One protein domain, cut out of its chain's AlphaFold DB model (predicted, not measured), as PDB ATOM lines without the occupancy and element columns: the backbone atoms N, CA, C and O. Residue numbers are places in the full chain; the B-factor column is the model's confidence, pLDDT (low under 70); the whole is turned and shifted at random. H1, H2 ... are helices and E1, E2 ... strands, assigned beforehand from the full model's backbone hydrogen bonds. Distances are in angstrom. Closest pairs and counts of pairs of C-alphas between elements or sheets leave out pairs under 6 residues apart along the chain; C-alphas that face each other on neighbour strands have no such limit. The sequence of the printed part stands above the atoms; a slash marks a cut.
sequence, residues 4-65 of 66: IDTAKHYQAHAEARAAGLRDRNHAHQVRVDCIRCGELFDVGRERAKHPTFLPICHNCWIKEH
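This is residues 4 to 65 of the 66 residues of an uncharacterized protein of Gordonia rubripertincta (UniProt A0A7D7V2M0). A small head holds the antiparallel hairpin E1-E2 and short helices H2 and H3; residues 4 to 19 of H1 stick out from it as a long arm. The 62 printed residues have three named helices and two strands, ordered H1, E1, E2, H2, H3: mostly helix. The whole is loose, radius of gyration of the C-alphas 15.2 A, spanning 51 by 19 by 13 A.

E1 is residues 31 to 33, 7.1 A; E2 is 40 to 42, 7.2 A. H1, residues 4 to 22, 27.3 A, begins with C-alpha 4 at (-33.188, 31.712, -50.579). H2, 43 to 49, and H3, 58 to 64, are each 10.0 A; C-alpha 64 is at (-4.858, 7.080, -16.322).

In the hairpin E1-E2, N 32 and O 41 are 3.1 A apart, within hydrogen-bond range. H2 is close but not clearly touching to H1, about perpendicular at 82 degrees, closest C-alphas Arg 22 and Gly 44, 5.9 A; H2 is also close but not clearly touching to H3, at a steep tilt of 51 degrees, the same way, closest C-alphas Glu 46 and His 58, 6.5 A. Every O i to N i+4 pair is within range in H1 and H2, 2 of 3 in H3.

The farthest C-alphas, Ile 4 and Lys 63, are 51.5 A apart. The printed part has no cut and no long link. Residues 5, 19 to 21 and 51 have pLDDT under 70.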
ATOM      1  N   ILE A   4     -34.103  32.833 -50.313       74.62
ATOM      2  CA  ILE A   4     -33.188  31.712 -50.579       74.62
ATOM      3  C   ILE A   4     -31.733  32.120 -50.319       74.62
ATOM      4  O   ILE A   4     -30.978  31.354 -49.718       74.62
ATOM      5  N   ASP A   5     -31.343  33.331 -50.719       68.00
ATOM      6  CA  ASP A   5     -29.995  33.852 -50.457       68.00
ATOM      7  C   ASP A   5     -29.770  34.033 -48.951       68.00
ATOM      8  O   ASP A   5     -28.747  33.607 -48.418       68.00
ATOM      9  N   THR A   6     -30.770  34.559 -48.233       74.62
ATOM     10  CA  THR A   6     -30.735  34.690 -46.768       74.62
ATOM     11  C   THR A   6     -30.542  33.337 -46.072       74.62
ATOM     12  O   THR A   6     -29.735  33.234 -45.147       74.62
ATOM     13  N   ALA A   7     -31.225  32.283 -46.530       73.44
ATOM     14  CA  ALA A   7     -31.091  30.939 -45.966       73.44
ATOM     15  C   ALA A   7     -29.690  30.340 -46.189       73.44
ATOM     16  O   ALA A   7     -29.104  29.782 -45.259       73.44
ATOM     17  N   LYS A   8     -29.110  30.509 -47.385       73.62
ATOM     18  CA  LYS A   8     -27.738  30.059 -47.686       73.62
ATOM     19  C   LYS A   8     -26.697  30.769 -46.823       73.62
ATOM     20  O   LYS A   8     -25.804  30.121 -46.282       73.62
ATOM     21  N   HIS A   9     -26.829  32.086 -46.647       76.81
ATOM     22  CA  HIS A   9     -25.942  32.852 -45.769       76.81
ATOM     23  C   HIS A   9     -26.061  32.417 -44.307       76.81
ATOM     24  O   HIS A   9     -25.048  32.300 -43.617       76.81
ATOM     25  N   TYR A  10     -27.278  32.127 -43.845       78.56
ATOM     26  CA  TYR A  10     -27.496  31.611 -42.499       78.56
ATOM     27  C   TYR A  10     -26.842  30.240 -42.296       78.56
ATOM     28  O   TYR A  10     -26.165  30.032 -41.290       78.56
ATOM     29  N   GLN A  11     -26.987  29.325 -43.258       80.06
ATOM     30  CA  GLN A  11     -26.370  28.004 -43.182       80.06
ATOM     31  C   GLN A  11     -24.838  28.088 -43.179       80.06
ATOM     32  O   GLN A  11     -24.203  27.516 -42.297       80.06
ATOM     33  N   ALA A  12     -24.248  28.884 -44.075       78.25
ATOM     34  CA  ALA A  12     -22.802  29.108 -44.100       78.25
ATOM     35  C   ALA A  12     -22.286  29.723 -42.784       78.25
ATOM     36  O   ALA A  12     -21.249  29.317 -42.261       78.25
ATOM     37  N   HIS A  13     -23.029  30.670 -42.203       74.50
ATOM     38  CA  HIS A  13     -22.697  31.251 -40.903       74.50
ATOM     39  C   HIS A  13     -22.806  30.223 -39.763       74.50
ATOM     40  O   HIS A  13     -21.947  30.180 -38.882       74.50
ATOM     41  N   ALA A  14     -23.838  29.378 -39.772       77.69
ATOM     42  CA  ALA A  14     -24.015  28.317 -38.785       77.69
ATOM     43  C   ALA A  14     -22.888  27.275 -38.863       77.69
ATOM     44  O   ALA A  14     -22.344  26.893 -37.828       77.69
ATOM     45  N   GLU A  15     -22.492  26.868 -40.069       77.56
ATOM     46  CA  GLU A  15     -21.377  25.947 -40.308       77.56
ATOM     47  C   GLU A  15     -20.037  26.555 -39.876       77.56
ATOM     48  O   GLU A  15     -19.279  25.907 -39.154       77.56
ATOM     49  N   ALA A  16     -19.775  27.824 -40.211       71.62
ATOM     50  CA  ALA A  16     -18.578  28.537 -39.767       71.62
ATOM     51  C   ALA A  16     -18.519  28.672 -38.236       71.62
ATOM     52  O   ALA A  16     -17.471  28.452 -37.620       71.62
ATOM     53  N   ARG A  17     -19.656  28.977 -37.595       73.50
ATOM     54  CA  ARG A  17     -19.764  29.029 -36.134       73.50
ATOM     55  C   ARG A  17     -19.532  27.652 -35.518       73.50
ATOM     56  O   ARG A  17     -18.789  27.546 -34.547       73.50
ATOM     57  N   ALA A  18     -20.133  26.602 -36.070       72.81
ATOM     58  CA  ALA A  18     -19.957  25.237 -35.590       72.81
ATOM     59  C   ALA A  18     -18.501  24.770 -35.734       72.81
ATOM     60  O   ALA A  18     -17.970  24.179 -34.798       72.81
ATOM     61  N   ALA A  19     -17.841  25.083 -36.852       69.62
ATOM     62  CA  ALA A  19     -16.425  24.801 -37.065       69.62
ATOM     63  C   ALA A  19     -15.550  25.524 -36.029       69.62
ATOM     64  O   ALA A  19     -14.790  24.876 -35.317       69.62
ATOM     65  N   GLY A  20     -15.740  26.833 -35.837       67.12
ATOM     66  CA  GLY A  20     -14.973  27.604 -34.852       67.12
ATOM     67  C   GLY A  20     -15.203  27.190 -33.391       67.12
ATOM     68  O   GLY A  20     -14.359  27.461 -32.538       67.12
ATOM     69  N   LEU A  21     -16.328  26.535 -33.085       69.25
ATOM     70  CA  LEU A  21     -16.639  25.988 -31.759       69.25
ATOM     71  C   LEU A  21     -16.079  24.578 -31.525       69.25
ATOM     72  O   LEU A  21     -16.009  24.149 -30.372       69.25
ATOM     73  N   ARG A  22     -15.691  23.840 -32.574       72.44
ATOM     74  CA  ARG A  22     -15.065  22.513 -32.423       72.44
ATOM     75  C   ARG A  22     -13.686  22.619 -31.783       72.44
ATOM     76  O   ARG A  22     -13.373  21.829 -30.898       72.44
ATOM     77  N   ASP A  23     -12.946  23.664 -32.130       79.44
ATOM     78  CA  ASP A  23     -11.564  23.854 -31.681       79.44
ATOM     79  C   ASP A  23     -11.448  24.612 -30.354       79.44
ATOM     80  O   ASP A  23     -10.353  24.960 -29.921       79.44
ATOM     81  N   ARG A  24     -12.582  24.908 -29.705       82.62
ATOM     82  CA  ARG A  24     -12.637  25.726 -28.492       82.62
ATOM     83  C   ARG A  24     -13.300  24.995 -27.333       82.62
ATOM     84  O   ARG A  24     -14.172  24.147 -27.533       82.62
ATOM     85  N   ASN A  25     -12.909  25.355 -26.113       81.81
ATOM     86  CA  ASN A  25     -13.622  24.962 -24.897       81.81
ATOM     87  C   ASN A  25     -14.780  25.941 -24.596       81.81
ATOM     88  O   ASN A  25     -14.998  26.914 -25.322       81.81
ATOM     89  N   HIS A  26     -15.514  25.711 -23.500       79.50
ATOM     90  CA  HIS A  26     -16.607  26.593 -23.057       79.50
ATOM     91  C   HIS A  26     -16.168  28.038 -22.752       79.50
ATOM     92  O   HIS A  26     -16.999  28.937 -22.771       79.50
ATOM     93  N   ALA A  27     -14.873  28.267 -22.515       84.25
ATOM     94  CA  ALA A  27     -14.276  29.586 -22.317       84.25
ATOM     95  C   ALA A  27     -13.710  30.194 -23.619       84.25
ATOM     96  O   ALA A  27     -12.963  31.167 -23.574       84.25
ATOM     97  N   HIS A  28     -14.040  29.628 -24.785       82.19
ATOM     98  CA  HIS A  28     -13.537  30.041 -26.100       82.19
ATOM     99  C   HIS A  28     -12.012  29.937 -26.288       82.19
ATOM    100  O   HIS A  28     -11.466  30.534 -27.218       82.19
ATOM    101  N   GLN A  29     -11.327  29.148 -25.461       86.62
ATOM    102  CA  GLN A  29      -9.885  28.933 -25.563       86.62
ATOM    103  C   GLN A  29      -9.578  27.819 -26.564       86.62
ATOM    104  O   GLN A  29     -10.213  26.766 -26.525       86.62
ATOM    105  N   VAL A  30      -8.586  28.051 -27.427       88.88
ATOM    106  CA  VAL A  30      -8.055  27.060 -28.387       88.88
ATOM    107  C   VAL A  30      -6.869  26.273 -27.828       88.88
ATOM    108  O   VAL A  30      -6.584  25.167 -28.274       88.88
ATOM    109  N   ARG A  31      -6.188  26.822 -26.816       90.69
ATOM    110  CA  ARG A  31      -5.109  26.163 -26.078       90.69
ATOM    111  C   ARG A  31      -5.330  26.333 -24.584       90.69
ATOM    112  O   ARG A  31      -5.771  27.400 -24.159       90.69
ATOM    113  N   VAL A  32      -5.060  25.283 -23.816       91.50
ATOM    114  CA  VAL A  32      -5.269  25.243 -22.361       91.50
ATOM    115  C   VAL A  32      -4.110  24.488 -21.718       91.50
ATOM    116  O   VAL A  32      -3.570  23.557 -22.318       91.50
ATOM    117  N   ASP A  33      -3.716  24.898 -20.516       94.81
ATOM    118  CA  ASP A  33      -2.707  24.189 -19.732       94.81
ATOM    119  C   ASP A  33      -3.294  22.913 -19.123       94.81
ATOM    120  O   ASP A  33      -4.390  22.904 -18.554       94.81
ATOM    121  N   CYS A  34      -2.550  21.816 -19.226       92.19
ATOM    122  CA  CYS A  34      -2.904  20.558 -18.589       92.19
ATOM    123  C   CYS A  34      -2.870  20.694 -17.066       92.19
ATOM    124  O   CYS A  34      -1.815  20.946 -16.487       92.19
ATOM    125  N   ILE A  35      -3.985  20.400 -16.393       92.75
ATOM    126  CA  ILE A  35      -4.063  20.461 -14.920       92.75
ATOM    127  C   ILE A  35      -3.167  19.429 -14.213       92.75
ATOM    128  O   ILE A  35      -3.004  19.487 -12.999       92.75
ATOM    129  N   ARG A  36      -2.614  18.455 -14.952       92.94
ATOM    130  CA  ARG A  36      -1.747  17.393 -14.415       92.94
ATOM    131  C   ARG A  36      -0.258  17.675 -14.590       92.94
ATOM    132  O   ARG A  36       0.506  17.421 -13.668       92.94
ATOM    133  N   CYS A  37       0.161  18.142 -15.765       94.06
ATOM    134  CA  CYS A  37       1.580  18.331 -16.090       94.06
ATOM    135  C   CYS A  37       1.962  19.776 -16.440       94.06
ATOM    136  O   CYS A  37       3.137  20.038 -16.668       94.06
ATOM    137  N   GLY A  38       0.998  20.698 -16.512       94.56
ATOM    138  CA  GLY A  38       1.223  22.091 -16.905       94.56
ATOM    139  C   GLY A  38       1.551  22.293 -18.387       94.56
ATOM    140  O   GLY A  38       1.863  23.404 -18.792       94.56
ATOM    141  N   GLU A  39       1.505  21.242 -19.211       94.06
ATOM    142  CA  GLU A  39       1.789  21.348 -20.642       94.06
ATOM    143  C   GLU A  39       0.628  22.015 -21.389       94.06
ATOM    144  O   GLU A  39      -0.533  21.636 -21.219       94.06
ATOM    145  N   LEU A  40       0.951  22.973 -22.257       93.31
ATOM    146  CA  LEU A  40      -0.022  23.673 -23.088       93.31
ATOM    147  C   LEU A  40      -0.437  22.808 -24.287       93.31
ATOM    148  O   LEU A  40       0.365  22.570 -25.194       93.31
ATOM    149  N   PHE A  41      -1.707  22.408 -24.351       89.50
ATOM    150  CA  PHE A  41      -2.232  21.551 -25.420       89.50
ATOM    151  C   PHE A  41      -3.348  22.226 -26.231       89.50
ATOM    152  O   PHE A  41      -3.925  23.226 -25.808       89.50
ATOM    153  N   ASP A  42      -3.627  21.686 -27.421       90.44
ATOM    154  CA  ASP A  42      -4.677  22.169 -28.327       90.44
ATOM    155  C   ASP A  42      -6.034  21.527 -28.006       90.44
ATOM    156  O   ASP A  42      -6.163  20.301 -27.975       90.44
ATOM    157  N   VAL A  43      -7.053  22.355 -27.770       86.38
ATOM    158  CA  VAL A  43      -8.382  21.894 -27.353       86.38
ATOM    159  C   VAL A  43      -9.075  21.098 -28.452       86.38
ATOM    160  O   VAL A  43      -9.665  20.061 -28.156       86.38
ATOM    161  N   GLY A  44      -9.007  21.550 -29.706       84.00
ATOM    162  CA  GLY A  44      -9.629  20.854 -30.834       84.00
ATOM    163  C   GLY A  44      -9.042  19.460 -31.026       84.00
ATOM    164  O   GLY A  44      -9.775  18.473 -31.121       84.00
ATOM    165  N   ARG A  45      -7.710  19.361 -30.979       83.62
ATOM    166  CA  ARG A  45      -6.979  18.095 -31.068       83.62
ATOM    167  C   ARG A  45      -7.344  17.140 -29.938       83.62
ATOM    168  O   ARG A  45      -7.524  15.953 -30.199       83.62
ATOM    169  N   GLU A  46      -7.444  17.625 -28.703       85.12
ATOM    170  CA  GLU A  46      -7.804  16.769 -27.569       85.12
ATOM    171  C   GLU A  46      -9.279  16.351 -27.600       85.12
ATOM    172  O   GLU A  46      -9.584  15.184 -27.366       85.12
ATOM    173  N   ARG A  47     -10.196  17.237 -28.011       80.19
ATOM    174  CA  ARG A  47     -11.613  16.887 -28.231       80.19
ATOM    175  C   ARG A  47     -11.817  15.874 -29.357       80.19
ATOM    176  O   ARG A  47     -12.763  15.098 -29.308       80.19
ATOM    177  N   ALA A  48     -10.950  15.867 -30.369       81.69
ATOM    178  CA  ALA A  48     -11.001  14.863 -31.431       81.69
ATOM    179  C   ALA A  48     -10.621  13.457 -30.930       81.69
ATOM    180  O   ALA A  48     -11.086  12.463 -31.483       81.69
ATOM    181  N   LYS A  49      -9.789  13.370 -29.886       80.88
ATOM    182  CA  LYS A  49      -9.372  12.103 -29.264       80.88
ATOM    183  C   LYS A  49     -10.296  11.670 -28.128       80.88
ATOM    184  O   LYS A  49     -10.436  10.474 -27.884       80.88
ATOM    185  N   HIS A  50     -10.915  12.631 -27.440       72.50
ATOM    186  CA  HIS A  50     -11.731  12.405 -26.252       72.50
ATOM    187  C   HIS A  50     -13.129  13.018 -26.429       72.50
ATOM    188  O   HIS A  50     -13.250  14.240 -26.545       72.50
ATOM    189  N   PRO A  51     -14.208  12.207 -26.420       67.12
ATOM    190  CA  PRO A  51     -15.567  12.709 -26.638       67.12
ATOM    191  C   PRO A  51     -16.034  13.688 -25.548       67.12
ATOM    192  O   PRO A  51     -16.831  14.586 -25.824       67.12
ATOM    193  N   THR A  52     -15.514  13.562 -24.326       71.62
ATOM    194  CA  THR A  52     -15.668  14.542 -23.246       71.62
ATOM    195  C   THR A  52     -14.391  15.368 -23.116       71.62
ATOM    196  O   THR A  52     -13.302  14.831 -22.927       71.62
ATOM    197  N   PHE A  53     -14.512  16.695 -23.206       70.31
ATOM    198  CA  PHE A  53     -13.373  17.570 -22.945       70.31
ATOM    199  C   PHE A  53     -13.032  17.549 -21.452       70.31
ATOM    200  O   PHE A  53     -13.862  17.913 -20.619       70.31
ATOM    201  N   LEU A  54     -11.793  17.184 -21.135       80.94
ATOM    202  CA  LEU A  54     -11.170  17.382 -19.832       80.94
ATOM    203  C   LEU A  54      -9.977  18.329 -20.018       80.94
ATOM    204  O   LEU A  54      -9.330  18.276 -21.065       80.94
ATOM    205  N   PRO A  55      -9.630  19.176 -19.030       85.69
ATOM    206  CA  PRO A  55      -8.459  20.050 -19.106       85.69
ATOM    207  C   PRO A  55      -7.146  19.264 -18.875       85.69
ATOM    208  O   PRO A  55      -6.267  19.682 -18.125       85.69
ATOM    209  N   ILE A  56      -7.033  18.082 -19.484       89.25
ATOM    210  CA  ILE A  56      -5.941  17.117 -19.351       89.25
ATOM    211  C   ILE A  56      -5.444  16.796 -20.765       89.25
ATOM    212  O   ILE A  56      -6.247  16.492 -21.642       89.25
ATOM    213  N   CYS A  57      -4.130  16.848 -20.993       89.62
ATOM    214  CA  CYS A  57      -3.551  16.486 -22.287       89.62
ATOM    215  C   CYS A  57      -3.606  14.966 -22.535       89.62
ATOM    216  O   CYS A  57      -3.585  14.174 -21.588       89.62
ATOM    217  N   HIS A  58      -3.567  14.547 -23.806       87.56
ATOM    218  CA  HIS A  58      -3.607  13.133 -24.196       87.56
ATOM    219  C   HIS A  58      -2.591  12.262 -23.449       87.56
ATOM    220  O   HIS A  58      -2.916  11.168 -22.998       87.56
ATOM    221  N   ASN A  59      -1.364  12.764 -23.279       89.19
ATOM    222  CA  ASN A  59      -0.276  12.040 -22.619       89.19
ATOM    223  C   ASN A  59      -0.585  11.724 -21.151       89.19
ATOM    224  O   ASN A  59      -0.146  10.700 -20.633       89.19
ATOM    225  N   CYS A  60      -1.300  12.613 -20.461       90.12
ATOM    226  CA  CYS A  60      -1.762  12.371 -19.099       90.12
ATOM    227  C   CYS A  60      -2.995  11.466 -19.092       90.12
ATOM    228  O   CYS A  60      -3.082  10.589 -18.239       90.12
ATOM    229  N   TRP A  61      -3.899  11.625 -20.061       87.81
ATOM    230  CA  TRP A  61      -5.096  10.795 -20.164       87.81
ATOM    231  C   TRP A  61      -4.765   9.305 -20.353       87.81
ATOM    232  O   TRP A  61      -5.276   8.486 -19.592       87.81
ATOM    233  N   ILE A  62      -3.857   8.955 -21.277       87.75
ATOM    234  CA  ILE A  62      -3.476   7.550 -21.550       87.75
ATOM    235  C   ILE A  62      -2.754   6.880 -20.373       87.75
ATOM    236  O   ILE A  62      -2.727   5.662 -20.272       87.75
ATOM    237  N   LYS A  63      -2.147   7.661 -19.468       87.06
ATOM    238  CA  LYS A  63      -1.532   7.120 -18.245       87.06
ATOM    239  C   LYS A  63      -2.584   6.701 -17.220       87.06
ATOM    240  O   LYS A  63      -2.335   5.786 -16.446       87.06
ATOM    241  N   GLU A  64      -3.722   7.394 -17.196       80.31
ATOM    242  CA  GLU A  64      -4.858   7.080 -16.322       80.31
ATOM    243  C   GLU A  64      -5.805   6.042 -16.964       80.31
ATOM    244  O   GLU A  64      -6.540   5.370 -16.245       80.31
ATOM    245  N   HIS A  65      -5.761   5.885 -18.295       74.81
ATOM    246  CA  HIS A  65      -6.618   4.992 -19.087       74.81
ATOM    247  C   HIS A  65      -5.786   4.258 -20.166       74.81
ATOM    248  O   HIS A  65      -5.770   4.709 -21.316       74.81
TER     249      HIS A  65